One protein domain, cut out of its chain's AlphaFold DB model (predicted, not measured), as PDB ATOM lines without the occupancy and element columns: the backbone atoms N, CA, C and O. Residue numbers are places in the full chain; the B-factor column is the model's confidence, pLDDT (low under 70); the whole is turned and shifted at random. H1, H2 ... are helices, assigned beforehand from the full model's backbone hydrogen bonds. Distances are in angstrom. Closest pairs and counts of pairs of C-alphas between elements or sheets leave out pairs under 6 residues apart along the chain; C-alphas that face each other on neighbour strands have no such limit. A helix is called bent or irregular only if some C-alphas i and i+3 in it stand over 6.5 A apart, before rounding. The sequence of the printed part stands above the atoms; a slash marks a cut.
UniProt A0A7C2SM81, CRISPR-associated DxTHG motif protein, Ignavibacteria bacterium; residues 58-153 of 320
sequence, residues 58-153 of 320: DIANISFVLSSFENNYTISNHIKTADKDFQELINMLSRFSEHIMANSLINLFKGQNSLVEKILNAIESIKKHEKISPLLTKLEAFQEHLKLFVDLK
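AT A GLANCE: This is residues 58 to 153 of the 320 residues of the protein "CRISPR-associated DxTHG motif protein" of Ignavibacteria bacterium (UniProt A0A7C2SM81). Four helices stand in a ring as a bundle, H1, H2, H4, H5, with short H3 at one end; H4 runs against the other three. The printed part has 96 residues, with five named helices, H1 to H5 along the chain, and no named strand: all helix. It is compact, radius of gyration of the C-alphas 12.6 A, spanning 34 by 25 by 22 A.

HOW THE PARTS SIT: Start at H5, residues 130 to 150, irregular: C-alphas 134 and 137 are 7.7 A apart. H4, residues 115 to 126, touches it as a hairpin, closest C-alphas Leu 120 and Gln 143, 6.2 A. H2, residues 84 to 101, touches H4, closest C-alphas Leu 89 and Ala 122, 6.1 A, opposite ways at 24 degrees, a shallow tilt. H1, residues 58 to 72, touches H5, closest C-alphas Ser 63 and Leu 135, 6.9 A. H3, residues 105 to 108, touches H2, closest C-alphas His 99 and Leu 105, 5.7 A. H1, H2 and H4 have every O i to N i+4 pair within hydrogen-bond range; H5 has 10 of 17, and H3 is too short for one.

IN THESE COORDINATES: Find C-alpha 58 at (77.017, 9.437, -30.693), where H1 begins, 21.0 A long; H2 is 25.6 A, H4 16.4 A. H5 runs 28.1 A to C-alpha 150 at (88.984, 7.049, -5.199).

THE WHOLE: The printed part has no cut; the H1 to H2 link is long, and no printed residue is under 70 in pLDDT.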
ATOM      1  N   ASP A  58      76.429   8.951 -31.946       84.94
ATOM      2  CA  ASP A  58      77.017   9.437 -30.693       84.94
ATOM      3  C   ASP A  58      77.046   8.328 -29.622       84.94
ATOM      4  O   ASP A  58      78.082   8.121 -28.988       84.94
ATOM      5  N   ILE A  59      75.964   7.547 -29.493       86.44
ATOM      6  CA  ILE A  59      75.887   6.366 -28.608       86.44
ATOM      7  C   ILE A  59      76.906   5.291 -29.015       86.44
ATOM      8  O   ILE A  59      77.578   4.709 -28.163       86.44
ATOM      9  N   ALA A  60      77.040   5.011 -30.313       85.38
ATOM     10  CA  ALA A  60      78.001   4.030 -30.812       85.38
ATOM     11  C   ALA A  60      79.449   4.466 -30.535       85.38
ATOM     12  O   ALA A  60      80.250   3.666 -30.046       85.38
ATOM     13  N   ASN A  61      79.759   5.744 -30.766       87.25
ATOM     14  CA  ASN A  61      81.068   6.334 -30.503       87.25
ATOM     15  C   ASN A  61      81.432   6.249 -29.019       87.25
ATOM     16  O   ASN A  61      82.506   5.746 -28.690       87.25
ATOM     17  N   ILE A  62      80.546   6.668 -28.110       89.06
ATOM     18  CA  ILE A  62      80.837   6.568 -26.674       89.06
ATOM     19  C   ILE A  62      80.925   5.102 -26.215       89.06
ATOM     20  O   ILE A  62      81.800   4.768 -25.421       89.06
ATOM     21  N   SER A  63      80.112   4.190 -26.763       89.00
ATOM     22  CA  SER A  63      80.219   2.751 -26.468       89.00
ATOM     23  C   SER A  63      81.586   2.190 -26.854       89.00
ATOM     24  O   SER A  63      82.183   1.416 -26.097       89.00
ATOM     25  N   PHE A  64      82.102   2.595 -28.016       87.62
ATOM     26  CA  PHE A  64      83.432   2.215 -28.476       87.62
ATOM     27  C   PHE A  64      84.527   2.791 -27.569       87.62
ATOM     28  O   PHE A  64      85.407   2.046 -27.138       87.62
ATOM     29  N   VAL A  65      84.434   4.076 -27.204       90.75
ATOM     30  CA  VAL A  65      85.359   4.734 -26.263       90.75
ATOM     31  C   VAL A  65      85.398   3.997 -24.927       90.75
ATOM     32  O   VAL A  65      86.480   3.626 -24.476       90.75
ATOM     33  N   LEU A  66      84.236   3.740 -24.320       90.75
ATOM     34  CA  LEU A  66      84.135   3.038 -23.040       90.75
ATOM     35  C   LEU A  66      84.735   1.633 -23.127       90.75
ATOM     36  O   LEU A  66      85.504   1.247 -22.256       90.75
ATOM     37  N   SER A  67      84.458   0.901 -24.209       88.56
ATOM     38  CA  SER A  67      84.989  -0.457 -24.401       88.56
ATOM     39  C   SER A  67      86.509  -0.462 -24.623       88.56
ATOM     40  O   SER A  67      87.210  -1.339 -24.122       88.56
ATOM     41  N   SER A  68      87.052   0.514 -25.359       88.88
ATOM     42  CA  SER A  68      88.504   0.667 -25.536       88.88
ATOM     43  C   SER A  68      89.187   1.004 -24.214       88.88
ATOM     44  O   SER A  68      90.202   0.400 -23.858       88.88
ATOM     45  N   PHE A  69      88.607   1.941 -23.463       90.94
ATOM     46  CA  PHE A  69      89.139   2.365 -22.176       90.94
ATOM     47  C   PHE A  69      89.066   1.247 -21.134       90.94
ATOM     48  O   PHE A  69      90.031   1.020 -20.409       90.94
ATOM     49  N   GLU A  70      87.960   0.508 -21.079       88.62
ATOM     50  CA  GLU A  70      87.810  -0.640 -20.188       88.62
ATOM     51  C   GLU A  70      88.911  -1.672 -20.436       88.62
ATOM     52  O   GLU A  70      89.501  -2.173 -19.482       88.62
ATOM     53  N   ASN A  71      89.245  -1.965 -21.691       86.62
ATOM     54  CA  ASN A  71      90.258  -2.969 -22.002       86.62
ATOM     55  C   ASN A  71      91.690  -2.470 -21.784       86.62
ATOM     56  O   ASN A  71      92.522  -3.235 -21.299       86.62
ATOM     57  N   ASN A  72      91.971  -1.202 -22.099       86.31
ATOM     58  CA  ASN A  72      93.346  -0.730 -22.266       86.31
ATOM     59  C   ASN A  72      93.670   0.585 -21.542       86.31
ATOM     60  O   ASN A  72      94.773   1.075 -21.700       86.31
ATOM     61  N   TYR A  73      92.763   1.219 -20.794       92.38
ATOM     62  CA  TYR A  73      92.920   2.595 -20.267       92.38
ATOM     63  C   TYR A  73      93.281   3.672 -21.299       92.38
ATOM     64  O   TYR A  73      93.677   4.780 -20.939       92.38
ATOM     65  N   THR A  74      93.131   3.360 -22.580       89.12
ATOM     66  CA  THR A  74      93.443   4.255 -23.688       89.12
ATOM     67  C   THR A  74      92.267   4.366 -24.616       89.12
ATOM     68  O   THR A  74      91.596   3.373 -24.923       89.12
ATOM     69  N   ILE A  75      92.069   5.571 -25.125       89.88
ATOM     70  CA  ILE A  75      91.077   5.850 -26.153       89.88
ATOM     71  C   ILE A  75      91.746   6.470 -27.368       89.88
ATOM     72  O   ILE A  75      92.874   6.955 -27.311       89.88
ATOM     73  N   SER A  76      91.027   6.452 -28.481       81.50
ATOM     74  CA  SER A  76      91.477   7.114 -29.690       81.50
ATOM     75  C   SER A  76      91.110   8.598 -29.682       81.50
ATOM     76  O   SER A  76      89.931   8.954 -29.638       81.50
ATOM     77  N   ASN A  77      92.114   9.467 -29.815       76.75
ATOM     78  CA  ASN A  77      91.951  10.928 -29.759       76.75
ATOM     79  C   ASN A  77      91.114  11.512 -30.911       76.75
ATOM     80  O   ASN A  77      90.708  12.672 -30.857       76.75
ATOM     81  N   HIS A  78      90.877  10.751 -31.985       79.44
ATOM     82  CA  HIS A  78      90.098  11.241 -33.125       79.44
ATOM     83  C   HIS A  78      88.581  11.140 -32.917       79.44
ATOM     84  O   HIS A  78      87.844  11.708 -33.724       79.44
ATOM     85  N   ILE A  79      88.101  10.433 -31.887       82.69
ATOM     86  CA  ILE A  79      86.666  10.221 -31.646       82.69
ATOM     87  C   ILE A  79      86.027  11.504 -31.109       82.69
ATOM     88  O   ILE A  79      86.580  12.186 -30.248       82.69
ATOM     89  N   LYS A  80      84.857  11.846 -31.649       82.94
ATOM     90  CA  LYS A  80      84.098  13.056 -31.336       82.94
ATOM     91  C   LYS A  80      82.609  12.762 -31.405       82.94
ATOM     92  O   LYS A  80      82.185  11.981 -32.255       82.94
ATOM     93  N   THR A  81      81.842  13.432 -30.562       84.94
ATOM     94  CA  THR A  81      80.378  13.356 -30.525       84.94
ATOM     95  C   THR A  81      79.778  14.746 -30.690       84.94
ATOM     96  O   THR A  81      80.424  15.754 -30.396       84.94
ATOM     97  N   ALA A  82      78.553  14.819 -31.211       83.12
ATOM     98  CA  ALA A  82      77.809  16.077 -31.236       83.12
ATOM     99  C   ALA A  82      77.226  16.404 -29.851       83.12
ATOM    100  O   ALA A  82      77.142  17.580 -29.487       83.12
ATOM    101  N   ASP A  83      76.867  15.376 -29.081       86.19
ATOM    102  CA  ASP A  83      76.488  15.502 -27.677       86.19
ATOM    103  C   ASP A  83      77.651  16.045 -26.825       86.19
ATOM    104  O   ASP A  83      78.768  15.508 -26.846       86.19
ATOM    105  N   LYS A  84      77.384  17.138 -26.098       88.69
ATOM    106  CA  LYS A  84      78.384  17.858 -25.297       88.69
ATOM    107  C   LYS A  84      78.810  17.076 -24.063       88.69
ATOM    108  O   LYS A  84      79.996  17.105 -23.744       88.69
ATOM    109  N   ASP A  85      77.886  16.374 -23.414       90.31
ATOM    110  CA  ASP A  85      78.173  15.617 -22.198       90.31
ATOM    111  C   ASP A  85      79.044  14.406 -22.552       90.31
ATOM    112  O   ASP A  85      80.057  14.141 -21.901       90.31
ATOM    113  N   PHE A  86      78.729  13.727 -23.663       90.56
ATOM    114  CA  PHE A  86      79.582  12.654 -24.183       90.56
ATOM    115  C   PHE A  86      80.957  13.178 -24.588       90.56
ATOM    116  O   PHE A  86      81.968  12.551 -24.270       90.56
ATOM    117  N   GLN A  87      81.023  14.339 -25.246       91.31
ATOM    118  CA  GLN A  87      82.299  14.917 -25.659       91.31
ATOM    119  C   GLN A  87      83.154  15.303 -24.449       91.31
ATOM    120  O   GLN A  87      84.374  15.127 -24.476       91.31
ATOM    121  N   GLU A  88      82.538  15.814 -23.385       93.88
ATOM    122  CA  GLU A  88      83.227  16.134 -22.141       93.88
ATOM    123  C   GLU A  88      83.805  14.873 -21.489       93.88
ATOM    124  O   GLU A  88      84.998  14.845 -21.176       93.88
ATOM    125  N   LEU A  89      83.013  13.799 -21.383       94.38
ATOM    126  CA  LEU A  89      83.484  12.507 -20.878       94.38
ATOM    127  C   LEU A  89      84.651  11.964 -21.719       94.38
ATOM    128  O   LEU A  89      85.678  11.579 -21.161       94.38
ATOM    129  N   ILE A  90      84.547  11.993 -23.052       93.69
ATOM    130  CA  ILE A  90      85.626  11.573 -23.963       93.69
ATOM    131  C   ILE A  90      86.906  12.374 -23.696       93.69
ATOM    132  O   ILE A  90      87.982  11.791 -23.581       93.69
ATOM    133  N   ASN A  91      86.806  13.696 -23.540       94.81
ATOM    134  CA  ASN A  91      87.966  14.542 -23.253       94.81
ATOM    135  C   ASN A  91      88.619  14.182 -21.906       94.81
ATOM    136  O   ASN A  91      89.847  14.176 -21.797       94.81
ATOM    137  N   MET A  92      87.828  13.863 -20.877       95.88
ATOM    138  CA  MET A  92      88.362  13.429 -19.581       95.88
ATOM    139  C   MET A  92      89.042  12.055 -19.665       95.88
ATOM    140  O   MET A  92      90.127  11.881 -19.112       95.88
ATOM    141  N   LEU A  93      88.460  11.104 -20.401       95.69
ATOM    142  CA  LEU A  93      89.065   9.791 -20.652       95.69
ATOM    143  C   LEU A  93      90.348   9.893 -21.489       95.69
ATOM    144  O   LEU A  93      91.301   9.150 -21.249       95.69
ATOM    145  N   SER A  94      90.418  10.850 -22.418       95.00
ATOM    146  CA  SER A  94      91.646  11.179 -23.154       95.00
ATOM    147  C   SER A  94      92.748  11.624 -22.195       95.00
ATOM    148  O   SER A  94      93.840  11.066 -22.211       95.00
ATOM    149  N   ARG A  95      92.451  12.564 -21.287       95.56
ATOM    150  CA  ARG A  95      93.412  13.023 -20.267       95.56
ATOM    151  C   ARG A  95      93.845  11.903 -19.325       95.56
ATOM    152  O   ARG A  95      95.008  11.827 -18.946       95.56
ATOM    153  N   PHE A  96      92.931  11.006 -18.961       96.19
ATOM    154  CA  PHE A  96      93.285   9.817 -18.187       96.19
ATOM    155  C   PHE A  96      94.280   8.944 -18.967       96.19
ATOM    156  O   PHE A  96      95.300   8.529 -18.417       96.19
ATOM    157  N   SER A  97      94.019   8.711 -20.257       95.50
ATOM    158  CA  SER A  97      94.911   7.952 -21.146       95.50
ATOM    159  C   SER A  97      96.304   8.591 -21.230       95.50
ATOM    160  O   SER A  97      97.317   7.898 -21.171       95.50
ATOM    161  N   GLU A  98      96.372   9.921 -21.305       94.94
ATOM    162  CA  GLU A  98      97.631  10.677 -21.284       94.94
ATOM    163  C   GLU A  98      98.395  10.478 -19.968       94.94
ATOM    164  O   GLU A  98      99.603  10.252 -19.995       94.94
ATOM    165  N   HIS A  99      97.708  10.473 -18.821       95.88
ATOM    166  CA  HIS A  99      98.338  10.171 -17.532       95.88
ATOM    167  C   HIS A  99      98.906   8.748 -17.465       95.88
ATOM    168  O   HIS A  99      99.978   8.558 -16.884       95.88
ATOM    169  N   ILE A 100      98.230   7.770 -18.079       95.19
ATOM    170  CA  ILE A 100      98.725   6.391 -18.213       95.19
ATOM    171  C   ILE A 100     100.024   6.365 -19.013       95.19
ATOM    172  O   ILE A 100     101.029   5.831 -18.543       95.19
ATOM    173  N   MET A 101     100.035   7.012 -20.178       92.19
ATOM    174  CA  MET A 101     101.208   7.062 -21.055       92.19
ATOM    175  C   MET A 101     102.376   7.839 -20.448       92.19
ATOM    176  O   MET A 101     103.528   7.449 -20.612       92.19
ATOM    177  N   ALA A 102     102.090   8.905 -19.702       93.69
ATOM    178  CA  ALA A 102     103.092   9.704 -19.003       93.69
ATOM    179  C   ALA A 102     103.549   9.087 -17.668       93.69
ATOM    180  O   ALA A 102     104.338   9.707 -16.958       93.69
ATOM    181  N   ASN A 103     103.026   7.914 -17.288       93.12
ATOM    182  CA  ASN A 103     103.259   7.268 -15.995       93.12
ATOM    183  C   ASN A 103     103.040   8.211 -14.789       93.12
ATOM    184  O   ASN A 103     103.809   8.223 -13.833       93.12
ATOM    185  N   SER A 104     101.980   9.023 -14.836       93.56
ATOM    186  CA  SER A 104     101.677  10.068 -13.842       93.56
ATOM    187  C   SER A 104     100.373   9.790 -13.082       93.56
ATOM    188  O   SER A 104      99.562  10.681 -12.827       93.56
ATOM    189  N   LEU A 105     100.170   8.520 -12.720       93.81
ATOM    190  CA  LEU A 105      98.883   7.964 -12.280       93.81
ATOM    191  C   LEU A 105      98.347   8.526 -10.965       93.81
ATOM    192  O   LEU A 105      97.136   8.570 -10.777       93.81
ATOM    193  N   ILE A 106      99.216   8.976 -10.060       92.00
ATOM    194  CA  ILE A 106      98.782   9.575  -8.788       92.00
ATOM    195  C   ILE A 106      97.893  10.803  -9.049       92.00
ATOM    196  O   ILE A 106      96.919  11.040  -8.336       92.00
ATOM    197  N   ASN A 107      98.157  11.552 -10.126       92.88
ATOM    198  CA  ASN A 107      97.378  12.739 -10.488       92.88
ATOM    199  C   ASN A 107      95.932  12.421 -10.902       92.88
ATOM    200  O   ASN A 107      95.105  13.328 -10.971       92.88
ATOM    201  N   LEU A 108      95.604  11.147 -11.148       95.06
ATOM    202  CA  LEU A 108      94.243  10.726 -11.476       95.06
ATOM    203  C   LEU A 108      93.284  10.930 -10.296       95.06
ATOM    204  O   LEU A 108      92.136  11.324 -10.506       95.06
ATOM    205  N   PHE A 109      93.756  10.686  -9.070       94.50
ATOM    206  CA  PHE A 109      92.940  10.703  -7.851       94.50
ATOM    207  C   PHE A 109      93.471  11.647  -6.759       94.50
ATOM    208  O   PHE A 109      92.782  11.873  -5.770       94.50
ATOM    209  N   LYS A 110      94.651  12.257  -6.902       89.62
ATOM    210  CA  LYS A 110      95.155  13.205  -5.896       89.62
ATOM    211  C   LYS A 110      94.310  14.487  -5.830       89.62
ATOM    212  O   LYS A 110      93.921  15.043  -6.854       89.62
ATOM    213  N   GLY A 111      94.102  14.987  -4.611       87.25
ATOM    214  CA  GLY A 111      93.426  16.260  -4.341       87.25
ATOM    215  C   GLY A 111      91.896  16.186  -4.374       87.25
ATOM    216  O   GLY A 111      91.303  15.145  -4.664       87.25
ATOM    217  N   GLN A 112      91.262  17.314  -4.045       86.19
ATOM    218  CA  GLN A 112      89.816  17.494  -4.183       86.19
ATOM    219  C   GLN A 112      89.452  17.718  -5.652       86.19
ATOM    220  O   GLN A 112      90.176  18.411  -6.372       86.19
ATOM    221  N   ASN A 113      88.311  17.181  -6.086       91.12
ATOM    222  CA  ASN A 113      87.826  17.310  -7.462       91.12
ATOM    223  C   ASN A 113      88.854  16.798  -8.498       91.12
ATOM    224  O   ASN A 113      89.146  17.436  -9.520       91.12
ATOM    225  N   SER A 114      89.436  15.645  -8.173       95.44
ATOM    226  CA  SER A 114      90.381  14.883  -8.992       95.44
ATOM    227  C   SER A 114      89.775  14.469 -10.341       95.44
ATOM    228  O   SER A 114      88.558  14.519 -10.534       95.44
ATOM    229  N   LEU A 115      90.610  14.055 -11.300       96.50
ATOM    230  CA  LEU A 115      90.127  13.657 -12.628       96.50
ATOM    231  C   LEU A 115      89.122  12.499 -12.546       96.50
ATOM    232  O   LEU A 115      88.092  12.545 -13.210       96.50
ATOM    233  N   VAL A 116      89.384  11.503 -11.697       96.19
ATOM    234  CA  VAL A 116      88.470  10.370 -11.482       96.19
ATOM    235  C   VAL A 116      87.110  10.829 -10.947       96.19
ATOM    236  O   VAL A 116      86.082  10.400 -11.462       96.19
ATOM    237  N   GLU A 117      87.076  11.739  -9.971       95.56
ATOM    238  CA  GLU A 117      85.813  12.278  -9.435       95.56
ATOM    239  C   GLU A 117      85.036  13.073 -10.488       95.56
ATOM    240  O   GLU A 117      83.816  12.944 -10.587       95.56
ATOM    241  N   LYS A 118      85.733  13.856 -11.321       96.56
ATOM    242  CA  LYS A 118      85.108  14.570 -12.445       96.56
ATOM    243  C   LYS A 118      84.480  13.603 -13.443       96.56
ATOM    244  O   LYS A 118      83.356  13.839 -13.876       96.56
ATOM    245  N   ILE A 119      85.166  12.502 -13.755       96.69
ATOM    246  CA  ILE A 119      84.635  11.457 -14.637       96.69
ATOM    247  C   ILE A 119      83.390  10.810 -14.017       96.69
ATOM    248  O   ILE A 119      82.382  10.663 -14.704       96.69
ATOM    249  N   LEU A 120      83.424  10.466 -12.725       95.69
ATOM    250  CA  LEU A 120      82.265   9.897 -12.024       95.69
ATOM    251  C   LEU A 120      81.050  10.837 -12.087       95.69
ATOM    252  O   LEU A 120      79.954  10.389 -12.420       95.69
ATOM    253  N   ASN A 121      81.255  12.136 -11.853       94.38
ATOM    254  CA  ASN A 121      80.197  13.144 -11.954       94.38
ATOM    255  C   ASN A 121      79.665  13.301 -13.388       94.38
ATOM    256  O   ASN A 121      78.458  13.436 -13.586       94.38
ATOM    257  N   ALA A 122      80.541  13.256 -14.396       94.38
ATOM    258  CA  ALA A 122      80.134  13.305 -15.799       94.38
ATOM    259  C   ALA A 122      79.265  12.095 -16.178       94.38
ATOM    260  O   ALA A 122      78.260  12.250 -16.871       94.38
ATOM    261  N   ILE A 123      79.602  10.901 -15.678       94.00
ATOM    262  CA  ILE A 123      78.790   9.696 -15.891       94.00
ATOM    263  C   ILE A 123      77.402   9.850 -15.256       94.00
ATOM    264  O   ILE A 123      76.408   9.536 -15.908       94.00
ATOM    265  N   GLU A 124      77.302  10.380 -14.035       92.00
ATOM    266  CA  GLU A 124      76.006  10.633 -13.384       92.00
ATOM    267  C   GLU A 124      75.128  11.620 -14.167       92.00
ATOM    268  O   GLU A 124      73.912  11.441 -14.261       92.00
ATOM    269  N   SER A 125      75.726  12.645 -14.780       89.69
ATOM    270  CA  SER A 125      75.005  13.548 -15.686       89.69
ATOM    271  C   SER A 125      74.518  12.817 -16.939       89.69
ATOM    272  O   SER A 125      73.347  12.927 -17.302       89.69
ATOM    273  N   ILE A 126      75.379  12.002 -17.550       90.12
ATOM    274  CA  ILE A 126      75.074  11.226 -18.758       90.12
ATOM    275  C   ILE A 126      73.940  10.218 -18.532       90.12
ATOM    276  O   ILE A 126      73.083  10.053 -19.400       90.12
ATOM    277  N   LYS A 127      73.881   9.576 -17.358       88.88
ATOM    278  CA  LYS A 127      72.833   8.599 -17.012       88.88
ATOM    279  C   LYS A 127      71.412   9.177 -17.049       88.88
ATOM    280  O   LYS A 127      70.457   8.412 -17.141       88.88
ATOM    281  N   LYS A 128      71.254  10.505 -17.005       85.19
ATOM    282  CA  LYS A 128      69.949  11.187 -17.061       85.19
ATOM    283  C   LYS A 128      69.396  11.329 -18.483       85.19
ATOM    284  O   LYS A 128      68.231  11.684 -18.638       85.19
ATOM    285  N   HIS A 129      70.201  11.069 -19.516       80.38
ATOM    286  CA  HIS A 129      69.750  11.136 -20.907       80.38
ATOM    287  C   HIS A 129      68.852   9.951 -21.263       80.38
ATOM    288  O   HIS A 129      69.257   8.799 -21.132       80.38
ATOM    289  N   GLU A 130      67.675  10.213 -21.834       75.69
ATOM    290  CA  GLU A 130      66.712   9.167 -22.236       75.69
ATOM    291  C   GLU A 130      67.309   8.118 -23.191       75.69
ATOM    292  O   GLU A 130      66.916   6.952 -23.196       75.69
ATOM    293  N   LYS A 131      68.299   8.521 -23.992       73.81
ATOM    294  CA  LYS A 131      68.927   7.685 -25.021       73.81
ATOM    295  C   LYS A 131      70.072   6.808 -24.497       73.81
ATOM    296  O   LYS A 131      70.646   6.049 -25.272       73.81
ATOM    297  N   ILE A 132      70.410   6.890 -23.206       82.62
ATOM    298  CA  ILE A 132      71.559   6.181 -22.617       82.62
ATOM    299  C   ILE A 132      71.245   4.752 -22.167       82.62
ATOM    300  O   ILE A 132      72.156   4.022 -21.775       82.62
ATOM    301  N   SER A 133      69.980   4.327 -22.241       83.12
ATOM    302  CA  SER A 133      69.554   2.995 -21.795       83.12
ATOM    303  C   SER A 133      70.421   1.837 -22.324       83.12
ATOM    304  O   SER A 133      70.715   0.945 -21.528       83.12
ATOM    305  N   PRO A 134      70.953   1.846 -23.570       83.44
ATOM    306  CA  PRO A 134      71.811   0.758 -24.051       83.44
ATOM    307  C   PRO A 134      73.203   0.714 -23.397       83.44
ATOM    308  O   PRO A 134      73.919  -0.274 -23.546       83.44
ATOM    309  N   LEU A 135      73.620   1.786 -22.719       87.25
ATOM    310  CA  LEU A 135      74.954   1.945 -22.131       87.25
ATOM    311  C   LEU A 135      74.952   1.914 -20.607       87.25
ATOM    312  O   LEU A 135      76.027   1.887 -20.013       87.25
ATOM    313  N   LEU A 136      73.778   1.894 -19.977       89.19
ATOM    314  CA  LEU A 136      73.633   2.054 -18.534       89.19
ATOM    315  C   LEU A 136      74.467   1.031 -17.748       89.19
ATOM    316  O   LEU A 136      75.294   1.423 -16.931       89.19
ATOM    317  N   THR A 137      74.368  -0.256 -18.091       88.12
ATOM    318  CA  THR A 137      75.163  -1.318 -17.451       88.12
ATOM    319  C   THR A 137      76.671  -1.128 -17.641       88.12
ATOM    320  O   THR A 137      77.444  -1.372 -16.717       88.12
ATOM    321  N   LYS A 138      77.113  -0.667 -18.822       87.69
ATOM    322  CA  LYS A 138      78.538  -0.394 -19.078       87.69
ATOM    323  C   LYS A 138      79.035   0.786 -18.250       87.69
ATOM    324  O   LYS A 138      80.123   0.721 -17.692       87.69
ATOM    325  N   LEU A 139      78.244   1.854 -18.173       91.31
ATOM    326  CA  LEU A 139      78.565   3.032 -17.375       91.31
ATOM    327  C   LEU A 139      78.650   2.683 -15.888       91.31
ATOM    328  O   LEU A 139      79.584   3.114 -15.228       91.31
ATOM    329  N   GLU A 140      77.741   1.854 -15.378       90.69
ATOM    330  CA  GLU A 140      77.752   1.404 -13.982       90.69
ATOM    331  C   GLU A 140      78.976   0.550 -13.653       90.69
ATOM    332  O   GLU A 140      79.686   0.836 -12.690       90.69
ATOM    333  N   ALA A 141      79.292  -0.441 -14.492       89.19
ATOM    334  CA  ALA A 141      80.517  -1.225 -14.339       89.19
ATOM    335  C   ALA A 141      81.770  -0.334 -14.383       89.19
ATOM    336  O   ALA A 141      82.720  -0.527 -13.620       89.19
ATOM    337  N   PHE A 142      81.755   0.683 -15.247       90.06
ATOM    338  CA  PHE A 142      82.843   1.640 -15.357       90.06
ATOM    339  C   PHE A 142      82.978   2.533 -14.113       90.06
ATOM    340  O   PHE A 142      84.094   2.775 -13.653       90.06
ATOM    341  N   GLN A 143      81.866   2.968 -13.515       92.31
ATOM    342  CA  GLN A 143      81.874   3.710 -12.253       92.31
ATOM    343  C   GLN A 143      82.455   2.883 -11.110       92.31
ATOM    344  O   GLN A 143      83.320   3.378 -10.392       92.31
ATOM    345  N   GLU A 144      82.033   1.625 -10.963       91.38
ATOM    346  CA  GLU A 144      82.592   0.719  -9.951       91.38
ATOM    347  C   GLU A 144      84.101   0.542 -10.123       91.38
ATOM    348  O   GLU A 144      84.863   0.594  -9.160       91.38
ATOM    349  N   HIS A 145      84.561   0.419 -11.367       92.00
ATOM    350  CA  HIS A 145      85.986   0.353 -11.645       92.00
ATOM    351  C   HIS A 145      86.737   1.632 -11.234       92.00
ATOM    352  O   HIS A 145      87.829   1.554 -10.671       92.00
ATOM    353  N   LEU A 146      86.166   2.810 -11.496       93.06
ATOM    354  CA  LEU A 146      86.766   4.097 -11.140       93.06
ATOM    355  C   LEU A 146      86.770   4.369  -9.630       93.06
ATOM    356  O   LEU A 146      87.701   5.015  -9.145       93.06
ATOM    357  N   LYS A 147      85.797   3.845  -8.873       92.38
ATOM    358  CA  LYS A 147      85.781   3.939  -7.401       92.38
ATOM    359  C   LYS A 147      87.041   3.349  -6.772       92.38
ATOM    360  O   LYS A 147      87.559   3.931  -5.825       92.38
ATOM    361  N   LEU A 148      87.619   2.306  -7.380       92.31
ATOM    362  CA  LEU A 148      88.892   1.735  -6.931       92.31
ATOM    363  C   LEU A 148      90.009   2.780  -6.833       92.31
ATOM    364  O   LEU A 148      90.852   2.651  -5.957       92.31
ATOM    365  N   PHE A 149      90.031   3.797  -7.704       94.19
ATOM    366  CA  PHE A 149      91.017   4.883  -7.654       94.19
ATOM    367  C   PHE A 149      90.695   5.911  -6.566       94.19
ATOM    368  O   PHE A 149      91.611   6.476  -5.973       94.19
ATOM    369  N   VAL A 150      89.411   6.160  -6.292       92.44
ATOM    370  CA  VAL A 150      88.984   7.049  -5.199       92.44
ATOM    371  C   VAL A 150      89.392   6.451  -3.855       92.44
ATOM    372  O   VAL A 150      89.994   7.147  -3.041       92.44
ATOM    373  N   ASP A 151      89.186   5.147  -3.675       92.50
ATOM    374  CA  ASP A 151      89.548   4.417  -2.455       92.50
ATOM    375  C   ASP A 151      91.059   4.426  -2.171       92.50
ATOM    376  O   ASP A 151      91.486   4.151  -1.048       92.50
ATOM    377  N   LEU A 152      91.901   4.731  -3.168       94.62
ATOM    378  CA  LEU A 152      93.342   4.871  -2.961       94.62
ATOM    379  C   LEU A 152      93.703   6.141  -2.192       94.62
ATOM    380  O   LEU A 152      94.728   6.128  -1.519       94.62
ATOM    381  N   LYS A 153      92.891   7.206  -2.239       91.56
ATOM    382  CA  LYS A 153      93.213   8.488  -1.582       91.56
ATOM    383  C   LYS A 153      93.524   8.332  -0.096       91.56
ATOM    384  O   LYS A 153      94.445   8.967   0.402       91.56
TER     385      LYS A 153